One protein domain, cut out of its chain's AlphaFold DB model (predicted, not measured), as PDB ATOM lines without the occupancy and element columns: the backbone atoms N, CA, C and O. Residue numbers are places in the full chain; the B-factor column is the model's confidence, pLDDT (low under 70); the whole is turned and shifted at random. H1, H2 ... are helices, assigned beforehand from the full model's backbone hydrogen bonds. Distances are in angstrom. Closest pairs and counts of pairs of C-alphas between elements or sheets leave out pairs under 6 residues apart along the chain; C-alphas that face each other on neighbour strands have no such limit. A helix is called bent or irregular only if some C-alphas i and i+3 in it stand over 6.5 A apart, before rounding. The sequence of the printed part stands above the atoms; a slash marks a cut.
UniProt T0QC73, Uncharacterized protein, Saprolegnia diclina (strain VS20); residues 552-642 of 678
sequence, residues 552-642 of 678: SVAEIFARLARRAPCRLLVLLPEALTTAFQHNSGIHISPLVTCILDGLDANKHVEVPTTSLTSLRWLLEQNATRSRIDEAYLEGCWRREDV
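Overview. This is residues 552 to 642 of the 678 residues of an uncharacterized protein of Saprolegnia diclina (strain VS20) (UniProt T0QC73). Three helices, H1, H2 and H3, run roughly lengthwise in a small up-and-down bundle, their centres at the corners of a triangle; H4 crosses H2 and H3 on the side away from H1, and H5 folds back from H4 at the edge of the domain. The bundle is closest between H1 and H3 and looser between H1 and H2, where H2 meets H1 with residues 568 to 569 alone. The printed part has 91 residues with five named helices, in the order H1, H2, H3, H4, H5, and no named strand: the class is all helix. The whole is compact, with a radius of gyration of the C-alphas of 12.4 A, and rounded, with spans of 38 by 27 by 23 A.

Along the chain. The longest helix is H2, residues 565 to 582, 26.9 A from first to last C-alpha; C-alpha 565 is at (-23.385, -4.075, -3.287) and C-alpha 582 at (-48.685, -10.422, -9.744). H2 has a kink of 26 degrees near residue 574 and is only just irregular, with the C-alphas of Val 570 and Pro 573 6.8 A apart. Before it comes H1, residues 553 to 561, 11.9 A long, with C-alpha 553 at (-38.498, 1.757, -2.274). After H2 comes H3, residues 588 to 601, 19.9 A long. H4, residues 609 to 621, is 18.5 A long. H5, residues 630 to 642, is 18.7 A long and ends with C-alpha 642 at (-16.270, -17.982, -20.119).

Arrangement. H2 touches H3 at a shallow tilt of 18 degrees, opposite ways, and the two are a helical hairpin; their closest C-alphas, those of Leu 569 and Ile 595, are 6.4 A apart. H2 also forms a hairpin with H1, at a shallow tilt of 23 degrees, opposite ways; it touches H1 with residues 568 to 569 alone, and the closest C-alphas, those of Ala 561 and Leu 568, are 6.4 A apart. H1 touches H3 at a shallow tilt of 9 degrees, the same way, with the C-alphas of Ala 554 and Leu 591 closest at 5.0 A. With residues 570 to 577 alone, H2 touches H4 at a steep tilt of 49 degrees, the same way; their closest C-alphas, those of Pro 573 and Leu 615, are 5.1 A apart. H3 touches H4 with residues 588 to 592 alone, by way of residues 615 to 619 of H4, at a steep tilt of 44 degrees, opposite ways; the C-alphas of Val 592 and Leu 618 are closest at 7.6 A, and this pair is a hairpin too. H4 and H5 are also a hairpin and only just touch, with 3 pairs of C-alphas within 8 A; H5 touches H4 with residues 633 to 637 alone, the closest C-alphas, those of Thr 609 and Trp 637, are 7.5 A apart, and the helices run opposite ways at a shallow tilt of 16 degrees. H5 is apart from H1, H2 and H3, and H1 is apart from H4. In H1, H3 and H4 every O i to N i+4 pair is within hydrogen-bond range; in H2 it is 10 of 14 and in H5 7 of 9.

Size, cuts and confidence. The two C-alphas farthest apart, those of Gly 585 and Val 642, are 38.0 A apart. H3 has the centre nearest to the mean of the C-alphas, at 5.7 A, and H5 the farthest, at 14.1 A. The printed part, residues 552 to 642, has no cut. The links H1 to H2 and H2 to H3 are tight, the links H3 to H4 and H4 to H5 are short, and no link is long. The mean pLDDT of the printed part is 83.1; it is under 70 in residues 564 to 566, of which 565 and 566 belong to H2, in residues 624 to 631, of which 630 and 631 belong to H5, and in residue 640.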
ATOM      1  N   SER A 552     -39.252   6.541  -1.828       87.56
ATOM      2  CA  SER A 552     -39.611   5.390  -2.648       87.56
ATOM      3  C   SER A 552     -38.723   4.203  -2.293       87.56
ATOM      4  O   SER A 552     -37.556   4.358  -1.905       87.56
ATOM      5  N   VAL A 553     -39.256   2.998  -2.449       86.19
ATOM      6  CA  VAL A 553     -38.498   1.757  -2.274       86.19
ATOM      7  C   VAL A 553     -37.298   1.752  -3.224       86.19
ATOM      8  O   VAL A 553     -36.198   1.370  -2.824       86.19
ATOM      9  N   ALA A 554     -37.467   2.309  -4.430       83.31
ATOM     10  CA  ALA A 554     -36.385   2.565  -5.377       83.31
ATOM     11  C   ALA A 554     -35.254   3.421  -4.785       83.31
ATOM     12  O   ALA A 554     -34.088   3.038  -4.864       83.31
ATOM     13  N   GLU A 555     -35.569   4.549  -4.140       86.50
ATOM     14  CA  GLU A 555     -34.559   5.424  -3.532       86.50
ATOM     15  C   GLU A 555     -33.835   4.726  -2.370       86.50
ATOM     16  O   GLU A 555     -32.612   4.849  -2.206       86.50
ATOM     17  N   ILE A 556     -34.580   3.965  -1.563       87.50
ATOM     18  CA  ILE A 556     -34.032   3.190  -0.447       87.50
ATOM     19  C   ILE A 556     -33.058   2.142  -0.977       87.50
ATOM     20  O   ILE A 556     -31.931   2.052  -0.484       87.50
ATOM     21  N   PHE A 557     -33.438   1.407  -2.020       80.19
ATOM     22  CA  PHE A 557     -32.579   0.399  -2.629       80.19
ATOM     23  C   PHE A 557     -31.390   0.994  -3.365       80.19
ATOM     24  O   PHE A 557     -30.286   0.513  -3.155       80.19
ATOM     25  N   ALA A 558     -31.541   2.091  -4.106       82.00
ATOM     26  CA  ALA A 558     -30.405   2.791  -4.710       82.00
ATOM     27  C   ALA A 558     -29.382   3.238  -3.655       82.00
ATOM     28  O   ALA A 558     -28.170   3.264  -3.881       82.00
ATOM     29  N   ARG A 559     -29.848   3.613  -2.459       85.94
ATOM     30  CA  ARG A 559     -28.966   3.935  -1.334       85.94
ATOM     31  C   ARG A 559     -28.333   2.686  -0.710       85.94
ATOM     32  O   ARG A 559     -27.171   2.761  -0.315       85.94
ATOM     33  N   LEU A 560     -29.066   1.582  -0.587       81.38
ATOM     34  CA  LEU A 560     -28.552   0.332  -0.018       81.38
ATOM     35  C   LEU A 560     -27.570  -0.375  -0.963       81.38
ATOM     36  O   LEU A 560     -26.503  -0.779  -0.514       81.38
ATOM     37  N   ALA A 561     -27.862  -0.425  -2.261       76.00
ATOM     38  CA  ALA A 561     -26.985  -0.951  -3.306       76.00
ATOM     39  C   ALA A 561     -25.629  -0.228  -3.350       76.00
ATOM     40  O   ALA A 561     -24.600  -0.851  -3.581       76.00
ATOM     41  N   ARG A 562     -25.601   1.076  -3.041       81.56
ATOM     42  CA  ARG A 562     -24.353   1.847  -2.899       81.56
ATOM     43  C   ARG A 562     -23.533   1.502  -1.651       81.56
ATOM     44  O   ARG A 562     -22.370   1.881  -1.583       81.56
ATOM     45  N   ARG A 563     -24.131   0.867  -0.639       79.75
ATOM     46  CA  ARG A 563     -23.484   0.563   0.652       79.75
ATOM     47  C   ARG A 563     -23.096  -0.905   0.813       79.75
ATOM     48  O   ARG A 563     -22.100  -1.168   1.470       79.75
ATOM     49  N   ALA A 564     -23.890  -1.817   0.260       67.81
ATOM     50  CA  ALA A 564     -23.767  -3.267   0.424       67.81
ATOM     51  C   ALA A 564     -24.055  -3.959  -0.927       67.81
ATOM     52  O   ALA A 564     -25.177  -4.418  -1.166       67.81
ATOM     53  N   PRO A 565     -23.088  -3.953  -1.861       62.91
ATOM     54  CA  PRO A 565     -23.385  -4.075  -3.287       62.91
ATOM     55  C   PRO A 565     -23.790  -5.475  -3.765       62.91
ATOM     56  O   PRO A 565     -24.576  -5.581  -4.700       62.91
ATOM     57  N   CYS A 566     -23.327  -6.563  -3.144       67.25
ATOM     58  CA  CYS A 566     -23.383  -7.859  -3.829       67.25
ATOM     59  C   CYS A 566     -24.750  -8.565  -3.768       67.25
ATOM     60  O   CYS A 566     -25.192  -9.118  -4.765       67.25
ATOM     61  N   ARG A 567     -25.449  -8.568  -2.623       77.56
ATOM     62  CA  ARG A 567     -26.639  -9.434  -2.454       77.56
ATOM     63  C   ARG A 567     -27.951  -8.805  -2.918       77.56
ATOM     64  O   ARG A 567     -28.801  -9.496  -3.462       77.56
ATOM     65  N   LEU A 568     -28.145  -7.505  -2.705       81.81
ATOM     66  CA  LEU A 568     -29.408  -6.843  -3.059       81.81
ATOM     67  C   LEU A 568     -29.574  -6.675  -4.569       81.81
ATOM     68  O   LEU A 568     -30.675  -6.870  -5.073       81.81
ATOM     69  N   LEU A 569     -28.491  -6.341  -5.278       82.50
ATOM     70  CA  LEU A 569     -28.512  -6.174  -6.734       82.50
ATOM     71  C   LEU A 569     -28.846  -7.475  -7.465       82.50
ATOM     72  O   LEU A 569     -29.476  -7.436  -8.516       82.50
ATOM     73  N   VAL A 570     -28.485  -8.610  -6.869       86.75
ATOM     74  CA  VAL A 570     -28.829  -9.947  -7.356       86.75
ATOM     75  C   VAL A 570     -30.316 -10.251  -7.164       86.75
ATOM     76  O   VAL A 570     -30.982 -10.694  -8.086       86.75
ATOM     77  N   LEU A 571     -30.884  -9.969  -5.990       89.25
ATOM     78  CA  LEU A 571     -32.262 -10.389  -5.684       89.25
ATOM     79  C   LEU A 571     -33.340  -9.452  -6.208       89.25
ATOM     80  O   LEU A 571     -34.489  -9.862  -6.373       89.25
ATOM     81  N   LEU A 572     -33.000  -8.182  -6.425       89.56
ATOM     82  CA  LEU A 572     -33.982  -7.167  -6.774       89.56
ATOM     83  C   LEU A 572     -34.657  -7.414  -8.136       89.56
ATOM     84  O   LEU A 572     -35.878  -7.273  -8.180       89.56
ATOM     85  N   PRO A 573     -33.952  -7.831  -9.211       92.75
ATOM     86  CA  PRO A 573     -34.603  -8.220 -10.461       92.75
ATOM     87  C   PRO A 573     -35.650  -9.319 -10.280       92.75
ATOM     88  O   PRO A 573     -36.764  -9.181 -10.765       92.75
ATOM     89  N   GLU A 574     -35.330 -10.386  -9.546       93.62
ATOM     90  CA  GLU A 574     -36.253 -11.509  -9.339       93.62
ATOM     91  C   GLU A 574     -37.462 -11.105  -8.487       93.62
ATOM     92  O   GLU A 574     -38.601 -11.450  -8.806       93.62
ATOM     93  N   ALA A 575     -37.228 -10.335  -7.419       93.56
ATOM     94  CA  ALA A 575     -38.293  -9.790  -6.584       93.56
ATOM     95  C   ALA A 575     -39.221  -8.861  -7.382       93.56
ATOM     96  O   ALA A 575     -40.441  -8.971  -7.277       93.56
ATOM     97  N   LEU A 576     -38.653  -7.975  -8.204       93.88
ATOM     98  CA  LEU A 576     -39.411  -7.038  -9.027       93.88
ATOM     99  C   LEU A 576     -40.198  -7.753 -10.125       93.88
ATOM    100  O   LEU A 576     -41.358  -7.421 -10.339       93.88
ATOM    101  N   THR A 577     -39.606  -8.757 -10.773       95.62
ATOM    102  CA  THR A 577     -40.306  -9.613 -11.737       95.62
ATOM    103  C   THR A 577     -41.491 -10.307 -11.087       95.62
ATOM    104  O   THR A 577     -42.596 -10.223 -11.613       95.62
ATOM    105  N   THR A 578     -41.289 -10.927  -9.922       95.50
ATOM    106  CA  THR A 578     -42.361 -11.617  -9.188       95.50
ATOM    107  C   THR A 578     -43.487 -10.646  -8.829       95.50
ATOM    108  O   THR A 578     -44.650 -10.903  -9.133       95.50
ATOM    109  N   ALA A 579     -43.135  -9.487  -8.265       94.81
ATOM    110  CA  ALA A 579     -44.110  -8.470  -7.894       94.81
ATOM    111  C   ALA A 579     -44.878  -7.933  -9.115       94.81
ATOM    112  O   ALA A 579     -46.098  -7.799  -9.074       94.81
ATOM    113  N   PHE A 580     -44.184  -7.667 -10.225       94.88
ATOM    114  CA  PHE A 580     -44.794  -7.139 -11.446       94.88
ATOM    115  C   PHE A 580     -45.683  -8.165 -12.161       94.88
ATOM    116  O   PHE A 580     -46.709  -7.801 -12.728       94.88
ATOM    117  N   GLN A 581     -45.330  -9.454 -12.112       95.06
ATOM    118  CA  GLN A 581     -46.178 -10.533 -12.631       95.06
ATOM    119  C   GLN A 581     -47.502 -10.633 -11.872       95.06
ATOM    120  O   GLN A 581     -48.538 -10.883 -12.484       95.06
ATOM    121  N   HIS A 582     -47.473 -10.432 -10.554       92.69
ATOM    122  CA  HIS A 582     -48.685 -10.422  -9.744       92.69
ATOM    123  C   HIS A 582     -49.490  -9.129  -9.924       92.69
ATOM    124  O   HIS A 582     -50.719  -9.166  -9.964       92.69
ATOM    125  N   ASN A 583     -48.807  -7.989 -10.055       91.31
ATOM    126  CA  ASN A 583     -49.438  -6.692 -10.234       91.31
ATOM    127  C   ASN A 583     -48.699  -5.840 -11.278       91.31
ATOM    128  O   ASN A 583     -47.713  -5.155 -10.989       91.31
ATOM    129  N   SER A 584     -49.240  -5.821 -12.497       92.19
ATOM    130  CA  SER A 584     -48.696  -5.051 -13.620       92.19
ATOM    131  C   SER A 584     -48.826  -3.530 -13.455       92.19
ATOM    132  O   SER A 584     -48.315  -2.778 -14.281       92.19
ATOM    133  N   GLY A 585     -49.528  -3.058 -12.418       90.25
ATOM    134  CA  GLY A 585     -49.645  -1.641 -12.073       90.25
ATOM    135  C   GLY A 585     -48.414  -1.074 -11.359       90.25
ATOM    136  O   GLY A 585     -48.314   0.144 -11.197       90.25
ATOM    137  N   ILE A 586     -47.468  -1.919 -10.934       90.62
ATOM    138  CA  ILE A 586     -46.238  -1.473 -10.269       90.62
ATOM    139  C   ILE A 586     -45.398  -0.631 -11.237       90.62
ATOM    140  O   ILE A 586     -45.094  -1.033 -12.361       90.62
ATOM    141  N   HIS A 587     -44.971   0.547 -10.784       89.25
ATOM    142  CA  HIS A 587     -44.168   1.463 -11.585       89.25
ATOM    143  C   HIS A 587     -42.700   1.003 -11.644       89.25
ATOM    144  O   HIS A 587     -41.851   1.446 -10.872       89.25
ATOM    145  N   ILE A 588     -42.395   0.101 -12.579       89.19
ATOM    146  CA  ILE A 588     -41.081  -0.557 -12.680       89.19
ATOM    147  C   ILE A 588     -39.944   0.360 -13.148       89.19
ATOM    148  O   ILE A 588     -38.785   0.076 -12.860       89.19
ATOM    149  N   SER A 589     -40.229   1.468 -13.845       89.19
ATOM    150  CA  SER A 589     -39.171   2.251 -14.503       89.19
ATOM    151  C   SER A 589     -38.112   2.819 -13.546       89.19
ATOM    152  O   SER A 589     -36.930   2.604 -13.810       89.19
ATOM    153  N   PRO A 590     -38.458   3.499 -12.434       88.62
ATOM    154  CA  PRO A 590     -37.457   4.033 -11.508       88.62
ATOM    155  C   PRO A 590     -36.653   2.927 -10.821       88.62
ATOM    156  O   PRO A 590     -35.474   3.111 -10.529       88.62
ATOM    157  N   LEU A 591     -37.287   1.777 -10.576       88.00
ATOM    158  CA  LEU A 591     -36.658   0.621  -9.944       88.00
ATOM    159  C   LEU A 591     -35.627  -0.021 -10.874       88.00
ATOM    160  O   LEU A 591     -34.500  -0.262 -10.453       88.00
ATOM    161  N   VAL A 592     -35.979  -0.225 -12.146       89.00
ATOM    162  CA  VAL A 592     -35.069  -0.760 -13.167       89.00
ATOM    163  C   VAL A 592     -33.866   0.163 -13.372       89.00
ATOM    164  O   VAL A 592     -32.736  -0.318 -13.377       89.00
ATOM    165  N   THR A 593     -34.074   1.481 -13.458       87.81
ATOM    166  CA  THR A 593     -32.962   2.445 -13.531       87.81
ATOM    167  C   THR A 593     -32.053   2.342 -12.304       87.81
ATOM    168  O   THR A 593     -30.841   2.250 -12.456       87.81
ATOM    169  N   CYS A 594     -32.620   2.249 -11.095       86.25
ATOM    170  CA  CYS A 594     -31.827   2.080  -9.874       86.25
ATOM    171  C   CYS A 594     -31.021   0.770  -9.851       86.25
ATOM    172  O   CYS A 594     -29.905   0.761  -9.332       86.25
ATOM    173  N   ILE A 595     -31.572  -0.330 -10.385       87.81
ATOM    174  CA  ILE A 595     -30.853  -1.609 -10.515       87.81
ATOM    175  C   ILE A 595     -29.648  -1.432 -11.441       87.81
ATOM    176  O   ILE A 595     -28.543  -1.821 -11.075       87.81
ATOM    177  N   LEU A 596     -29.851  -0.826 -12.611       87.06
ATOM    178  CA  LEU A 596     -28.802  -0.651 -13.619       87.06
ATOM    179  C   LEU A 596     -27.694   0.282 -13.144       87.06
ATOM    180  O   LEU A 596     -26.530  -0.102 -13.195       87.06
ATOM    181  N   ASP A 597     -28.050   1.435 -12.574       86.00
ATOM    182  CA  ASP A 597     -27.085   2.354 -11.963       86.00
ATOM    183  C   ASP A 597     -26.274   1.649 -10.862       86.00
ATOM    184  O   ASP A 597     -25.073   1.876 -10.690       86.00
ATOM    185  N   GLY A 598     -26.932   0.761 -10.108       85.50
ATOM    186  CA  GLY A 598     -26.304  -0.062  -9.086       85.50
ATOM    187  C   GLY A 598     -25.329  -1.098  -9.651       85.50
ATOM    188  O   GLY A 598     -24.230  -1.234  -9.113       85.50
ATOM    189  N   LEU A 599     -25.699  -1.803 -10.723       85.25
ATOM    190  CA  LEU A 599     -24.835  -2.766 -11.419       85.25
ATOM    191  C   LEU A 599     -23.630  -2.070 -12.065       85.25
ATOM    192  O   LEU A 599     -22.497  -2.529 -11.919       85.25
ATOM    193  N   ASP A 600     -23.844  -0.910 -12.683       84.88
ATOM    194  CA  ASP A 600     -22.786  -0.097 -13.285       84.88
ATOM    195  C   ASP A 600     -21.783   0.431 -12.266       84.88
ATOM    196  O   ASP A 600     -20.573   0.430 -12.525       84.88
ATOM    197  N   ALA A 601     -22.265   0.837 -11.091       85.69
ATOM    198  CA  ALA A 601     -21.410   1.229  -9.979       85.69
ATOM    199  C   ALA A 601     -20.613   0.044  -9.402       85.69
ATOM    200  O   ALA A 601     -19.568   0.259  -8.789       85.69
ATOM    201  N   ASN A 602     -21.070  -1.197  -9.609       85.50
ATOM    202  CA  ASN A 602     -20.534  -2.400  -8.975       85.50
ATOM    203  C   ASN A 602     -20.212  -3.510  -9.986       85.50
ATOM    204  O   ASN A 602     -20.622  -4.657  -9.825       85.50
ATOM    205  N   LYS A 603     -19.395  -3.191 -10.995       83.50
ATOM    206  CA  LYS A 603     -19.022  -4.091 -12.111       83.50
ATOM    207  C   LYS A 603     -18.390  -5.436 -11.719       83.50
ATOM    208  O   LYS A 603     -18.171  -6.275 -12.590       83.50
ATOM    209  N   HIS A 604     -18.029  -5.604 -10.449       84.00
ATOM    210  CA  HIS A 604     -17.420  -6.811  -9.890       84.00
ATOM    211  C   HIS A 604     -18.435  -7.768  -9.252       84.00
ATOM    212  O   HIS A 604     -18.050  -8.863  -8.858       84.00
ATOM    213  N   VAL A 605     -19.702  -7.365  -9.113       84.81
ATOM    214  CA  VAL A 605     -20.751  -8.222  -8.554       84.81
ATOM    215  C   VAL A 605     -21.142  -9.264  -9.592       84.81
ATOM    216  O   VAL A 605     -21.553  -8.926 -10.700       84.81
ATOM    217  N   GLU A 606     -21.014 -10.532  -9.220       84.81
ATOM    218  CA  GLU A 606     -21.533 -11.644 -10.007       84.81
ATOM    219  C   GLU A 606     -23.052 -11.673  -9.869       84.81
ATOM    220  O   GLU A 606     -23.589 -11.753  -8.761       84.81
ATOM    221  N   VAL A 607     -23.737 -11.542 -11.002       87.25
ATOM    222  CA  VAL A 607     -25.193 -11.579 -11.068       87.25
ATOM    223  C   VAL A 607     -25.588 -12.947 -11.605       87.25
ATOM    224  O   VAL A 607     -25.243 -13.227 -12.747       87.25
ATOM    225  N   PRO A 608     -26.310 -13.773 -10.831       89.75
ATOM    226  CA  PRO A 608     -26.804 -15.054 -11.301       89.75
ATOM    227  C   PRO A 608     -27.590 -14.902 -12.597       89.75
ATOM    228  O   PRO A 608     -28.375 -13.958 -12.765       89.75
ATOM    229  N   THR A 609     -27.453 -15.890 -13.476       88.88
ATOM    230  CA  THR A 609     -28.173 -15.932 -14.750       88.88
ATOM    231  C   THR A 609     -29.686 -15.742 -14.569       88.88
ATOM    232  O   THR A 609     -30.303 -15.025 -15.353       88.88
ATOM    233  N   THR A 610     -30.290 -16.279 -13.500       92.19
ATOM    234  CA  THR A 610     -31.727 -16.117 -13.192       92.19
ATOM    235  C   THR A 610     -32.138 -14.657 -12.989       92.19
ATOM    236  O   THR A 610     -33.190 -14.216 -13.470       92.19
ATOM    237  N   SER A 611     -31.292 -13.876 -12.322       91.00
ATOM    238  CA  SER A 611     -31.529 -12.463 -12.048       91.00
ATOM    239  C   SER A 611     -31.308 -11.610 -13.301       91.00
ATOM    240  O   SER A 611     -32.070 -10.673 -13.542       91.00
ATOM    241  N   LEU A 612     -30.341 -11.973 -14.153       89.62
ATOM    242  CA  LEU A 612     -30.145 -11.345 -15.467       89.62
ATOM    243  C   LEU A 612     -31.320 -11.617 -16.413       89.62
ATOM    244  O   LEU A 612     -31.803 -10.696 -17.070       89.62
ATOM    245  N   THR A 613     -31.835 -12.849 -16.445       92.56
ATOM    246  CA  THR A 613     -33.039 -13.190 -17.215       92.56
ATOM    247  C   THR A 613     -34.251 -12.405 -16.716       92.56
ATOM    248  O   THR A 613     -35.004 -11.862 -17.525       92.56
ATOM    249  N   SER A 614     -34.405 -12.272 -15.396       93.81
ATOM    250  CA  SER A 614     -35.462 -11.457 -14.784       93.81
ATOM    251  C   SER A 614     -35.343  -9.979 -15.163       93.81
ATOM    252  O   SER A 614     -36.332  -9.358 -15.548       93.81
ATOM    253  N   LEU A 615     -34.129  -9.421 -15.126       91.75
ATOM    254  CA  LEU A 615     -33.870  -8.038 -15.521       91.75
ATOM    255  C   LEU A 615     -34.168  -7.805 -17.006       91.75
ATOM    256  O   LEU A 615     -34.820  -6.823 -17.353       91.75
ATOM    257  N   ARG A 616     -33.736  -8.719 -17.881       91.00
ATOM    258  CA  ARG A 616     -34.040  -8.665 -19.315       91.00
ATOM    259  C   ARG A 616     -35.545  -8.667 -19.560       91.00
ATOM    260  O   ARG A 616     -36.037  -7.823 -20.303       91.00
ATOM    261  N   TRP A 617     -36.271  -9.563 -18.897       93.62
ATOM    262  CA  TRP A 617     -37.724  -9.618 -19.003       93.62
ATOM    263  C   TRP A 617     -38.374  -8.293 -18.571       93.62
ATOM    264  O   TRP A 617     -39.183  -7.740 -19.312       93.62
ATOM    265  N   LEU A 618     -37.963  -7.708 -17.439       92.00
ATOM    266  CA  LEU A 618     -38.462  -6.401 -16.980       92.00
ATOM    267  C   LEU A 618     -38.187  -5.267 -17.982       92.00
ATOM    268  O   LEU A 618     -39.018  -4.378 -18.157       92.00
ATOM    269  N   LEU A 619     -37.039  -5.296 -18.661       89.31
ATOM    270  CA  LEU A 619     -36.677  -4.323 -19.699       89.31
ATOM    271  C   LEU A 619     -37.503  -4.468 -20.978       89.31
ATOM    272  O   LEU A 619     -37.737  -3.486 -21.686       89.31
ATOM    273  N   GLU A 620     -37.943  -5.683 -21.288       89.81
ATOM    274  CA  GLU A 620     -38.884  -5.945 -22.375       89.81
ATOM    275  C   GLU A 620     -40.288  -5.431 -22.033       89.81
ATOM    276  O   GLU A 620     -40.969  -4.917 -22.919       89.81
ATOM    277  N   GLN A 621     -40.683  -5.481 -20.756       89.44
ATOM    278  CA  GLN A 621     -41.974  -4.963 -20.285       89.44
ATOM    279  C   GLN A 621     -42.009  -3.436 -20.090       89.44
ATOM    280  O   GLN A 621     -43.087  -2.840 -20.076       89.44
ATOM    281  N   ASN A 622     -40.861  -2.768 -19.936       82.62
ATOM    282  CA  ASN A 622     -40.835  -1.326 -19.691       82.62
ATOM    283  C   ASN A 622     -40.993  -0.510 -20.991       82.62
ATOM    284  O   ASN A 622     -40.063  -0.375 -21.786       82.62
ATOM    285  N   ALA A 623     -42.168   0.100 -21.177       70.25
ATOM    286  CA  ALA A 623     -42.507   0.895 -22.359       70.25
ATOM    287  C   ALA A 623     -41.630   2.149 -22.557       70.25
ATOM    288  O   ALA A 623     -41.495   2.622 -23.686       70.25
ATOM    289  N   THR A 624     -40.989   2.681 -21.508       68.31
ATOM    290  CA  THR A 624     -40.121   3.871 -21.604       68.31
ATOM    291  C   THR A 624     -38.711   3.546 -22.106       68.31
ATOM    292  O   THR A 624     -37.756   4.213 -21.717       68.31
ATOM    293  N   ARG A 625     -38.562   2.522 -22.962       60.81
ATOM    294  CA  ARG A 625     -37.309   2.097 -23.610       60.81
ATOM    295  C   ARG A 625     -36.553   3.282 -24.222       60.81
ATOM    296  O   ARG A 625     -36.704   3.613 -25.395       60.81
ATOM    297  N   SER A 626     -35.658   3.877 -23.449       46.47
ATOM    298  CA  SER A 626     -34.611   4.753 -23.951       46.47
ATOM    299  C   SER A 626     -33.267   4.180 -23.520       46.47
ATOM    300  O   SER A 626     -32.808   4.438 -22.414       46.47
ATOM    301  N   ARG A 627     -32.658   3.400 -24.424       51.66
ATOM    302  CA  ARG A 627     -31.222   3.064 -24.457       51.66
ATOM    303  C   ARG A 627     -30.635   2.506 -23.160       51.66
ATOM    304  O   ARG A 627     -29.727   3.095 -22.583       51.66
ATOM    305  N   ILE A 628     -31.093   1.334 -22.754       56.03
ATOM    306  CA  ILE A 628     -30.251   0.483 -21.911       56.03
ATOM    307  C   ILE A 628     -29.485  -0.402 -22.886       56.03
ATOM    308  O   ILE A 628     -30.091  -1.018 -23.761       56.03
ATOM    309  N   ASP A 629     -28.161  -0.309 -22.828       62.69
ATOM    310  CA  ASP A 629     -27.244  -0.851 -23.825       62.69
ATOM    311  C   ASP A 629     -27.378  -2.383 -23.845       62.69
ATOM    312  O   ASP A 629     -26.893  -3.060 -22.941       62.69
ATOM    313  N   GLU A 630     -28.078  -2.953 -24.834       67.19
ATOM    314  CA  GLU A 630     -28.168  -4.414 -25.018       67.19
ATOM    315  C   GLU A 630     -26.766  -5.048 -25.014       67.19
ATOM    316  O   GLU A 630     -26.580  -6.144 -24.486       67.19
ATOM    317  N   ALA A 631     -25.757  -4.305 -25.487       69.25
ATOM    318  CA  ALA A 631     -24.356  -4.697 -25.439       69.25
ATOM    319  C   ALA A 631     -23.810  -4.868 -24.008       69.25
ATOM    320  O   ALA A 631     -22.932  -5.702 -23.786       69.25
ATOM    321  N   TYR A 632     -24.316  -4.115 -23.028       71.19
ATOM    322  CA  TYR A 632     -23.940  -4.270 -21.623       71.19
ATOM    323  C   TYR A 632     -24.475  -5.580 -21.041       71.19
ATOM    324  O   TYR A 632     -23.712  -6.336 -20.442       71.19
ATOM    325  N   LEU A 633     -25.760  -5.882 -21.266       72.38
ATOM    326  CA  LEU A 633     -26.372  -7.132 -20.798       72.38
ATOM    327  C   LEU A 633     -25.744  -8.353 -21.477       72.38
ATOM    328  O   LEU A 633     -25.419  -9.325 -20.795       72.38
ATOM    329  N   GLU A 634     -25.490  -8.285 -22.788       78.50
ATOM    330  CA  GLU A 634     -24.713  -9.315 -23.486       78.50
ATOM    331  C   GLU A 634     -23.295  -9.449 -22.913       78.50
ATOM    332  O   GLU A 634     -22.775 -10.557 -22.782       78.50
ATOM    333  N   GLY A 635     -22.664  -8.332 -22.545       77.44
ATOM    334  CA  GLY A 635     -21.347  -8.313 -21.915       77.44
ATOM    335  C   GLY A 635     -21.319  -8.999 -20.547       77.44
ATOM    336  O   GLY A 635     -20.330  -9.659 -20.228       77.44
ATOM    337  N   CYS A 636     -22.389  -8.879 -19.756       72.75
ATOM    338  CA  CYS A 636     -22.551  -9.604 -18.496       72.75
ATOM    339  C   CYS A 636     -22.672 -11.118 -18.729       72.75
ATOM    340  O   CYS A 636     -21.921 -11.870 -18.114       72.75
ATOM    341  N   TRP A 637     -23.521 -11.559 -19.666       77.19
ATOM    342  CA  TRP A 637     -23.677 -12.984 -20.003       77.19
ATOM    343  C   TRP A 637     -22.391 -13.628 -20.526       77.19
ATOM    344  O   TRP A 637     -21.992 -14.685 -20.045       77.19
ATOM    345  N   ARG A 638     -21.667 -12.963 -21.437       79.25
ATOM    346  CA  ARG A 638     -20.417 -13.517 -21.992       79.25
ATOM    347  C   ARG A 638     -19.334 -13.749 -20.935       79.25
ATOM    348  O   ARG A 638     -18.477 -14.603 -21.131       79.25
ATOM    349  N   ARG A 639     -19.325 -12.992 -19.831       73.81
ATOM    350  CA  ARG A 639     -18.368 -13.213 -18.729       73.81
ATOM    351  C   ARG A 639     -18.704 -14.446 -17.895       73.81
ATOM    352  O   ARG A 639     -17.790 -15.015 -17.303       73.81
ATOM    353  N   GLU A 640     -19.972 -14.835 -17.839       69.00
ATOM    354  CA  GLU A 640     -20.431 -16.016 -17.107       69.00
ATOM    355  C   GLU A 640     -20.126 -17.294 -17.911       69.00
ATOM    356  O   GLU A 640     -19.474 -18.193 -17.379       69.00
ATOM    357  N   ASP A 641     -20.410 -17.304 -19.222       73.12
ATOM    358  CA  ASP A 641     -20.112 -18.430 -20.134       73.12
ATOM    359  C   ASP A 641     -18.610 -18.790 -20.193       73.12
ATOM    360  O   ASP A 641     -18.215 -19.957 -20.294       73.12
ATOM    361  N   VAL A 642     -17.733 -17.782 -20.115       75.75
ATOM    362  CA  VAL A 642     -16.270 -17.982 -20.119       75.75
ATOM    363  C   VAL A 642     -15.781 -18.628 -18.814       75.75
ATOM    364  O   VAL A 642     -14.741 -19.280 -18.813       75.75
TER     365      VAL A 642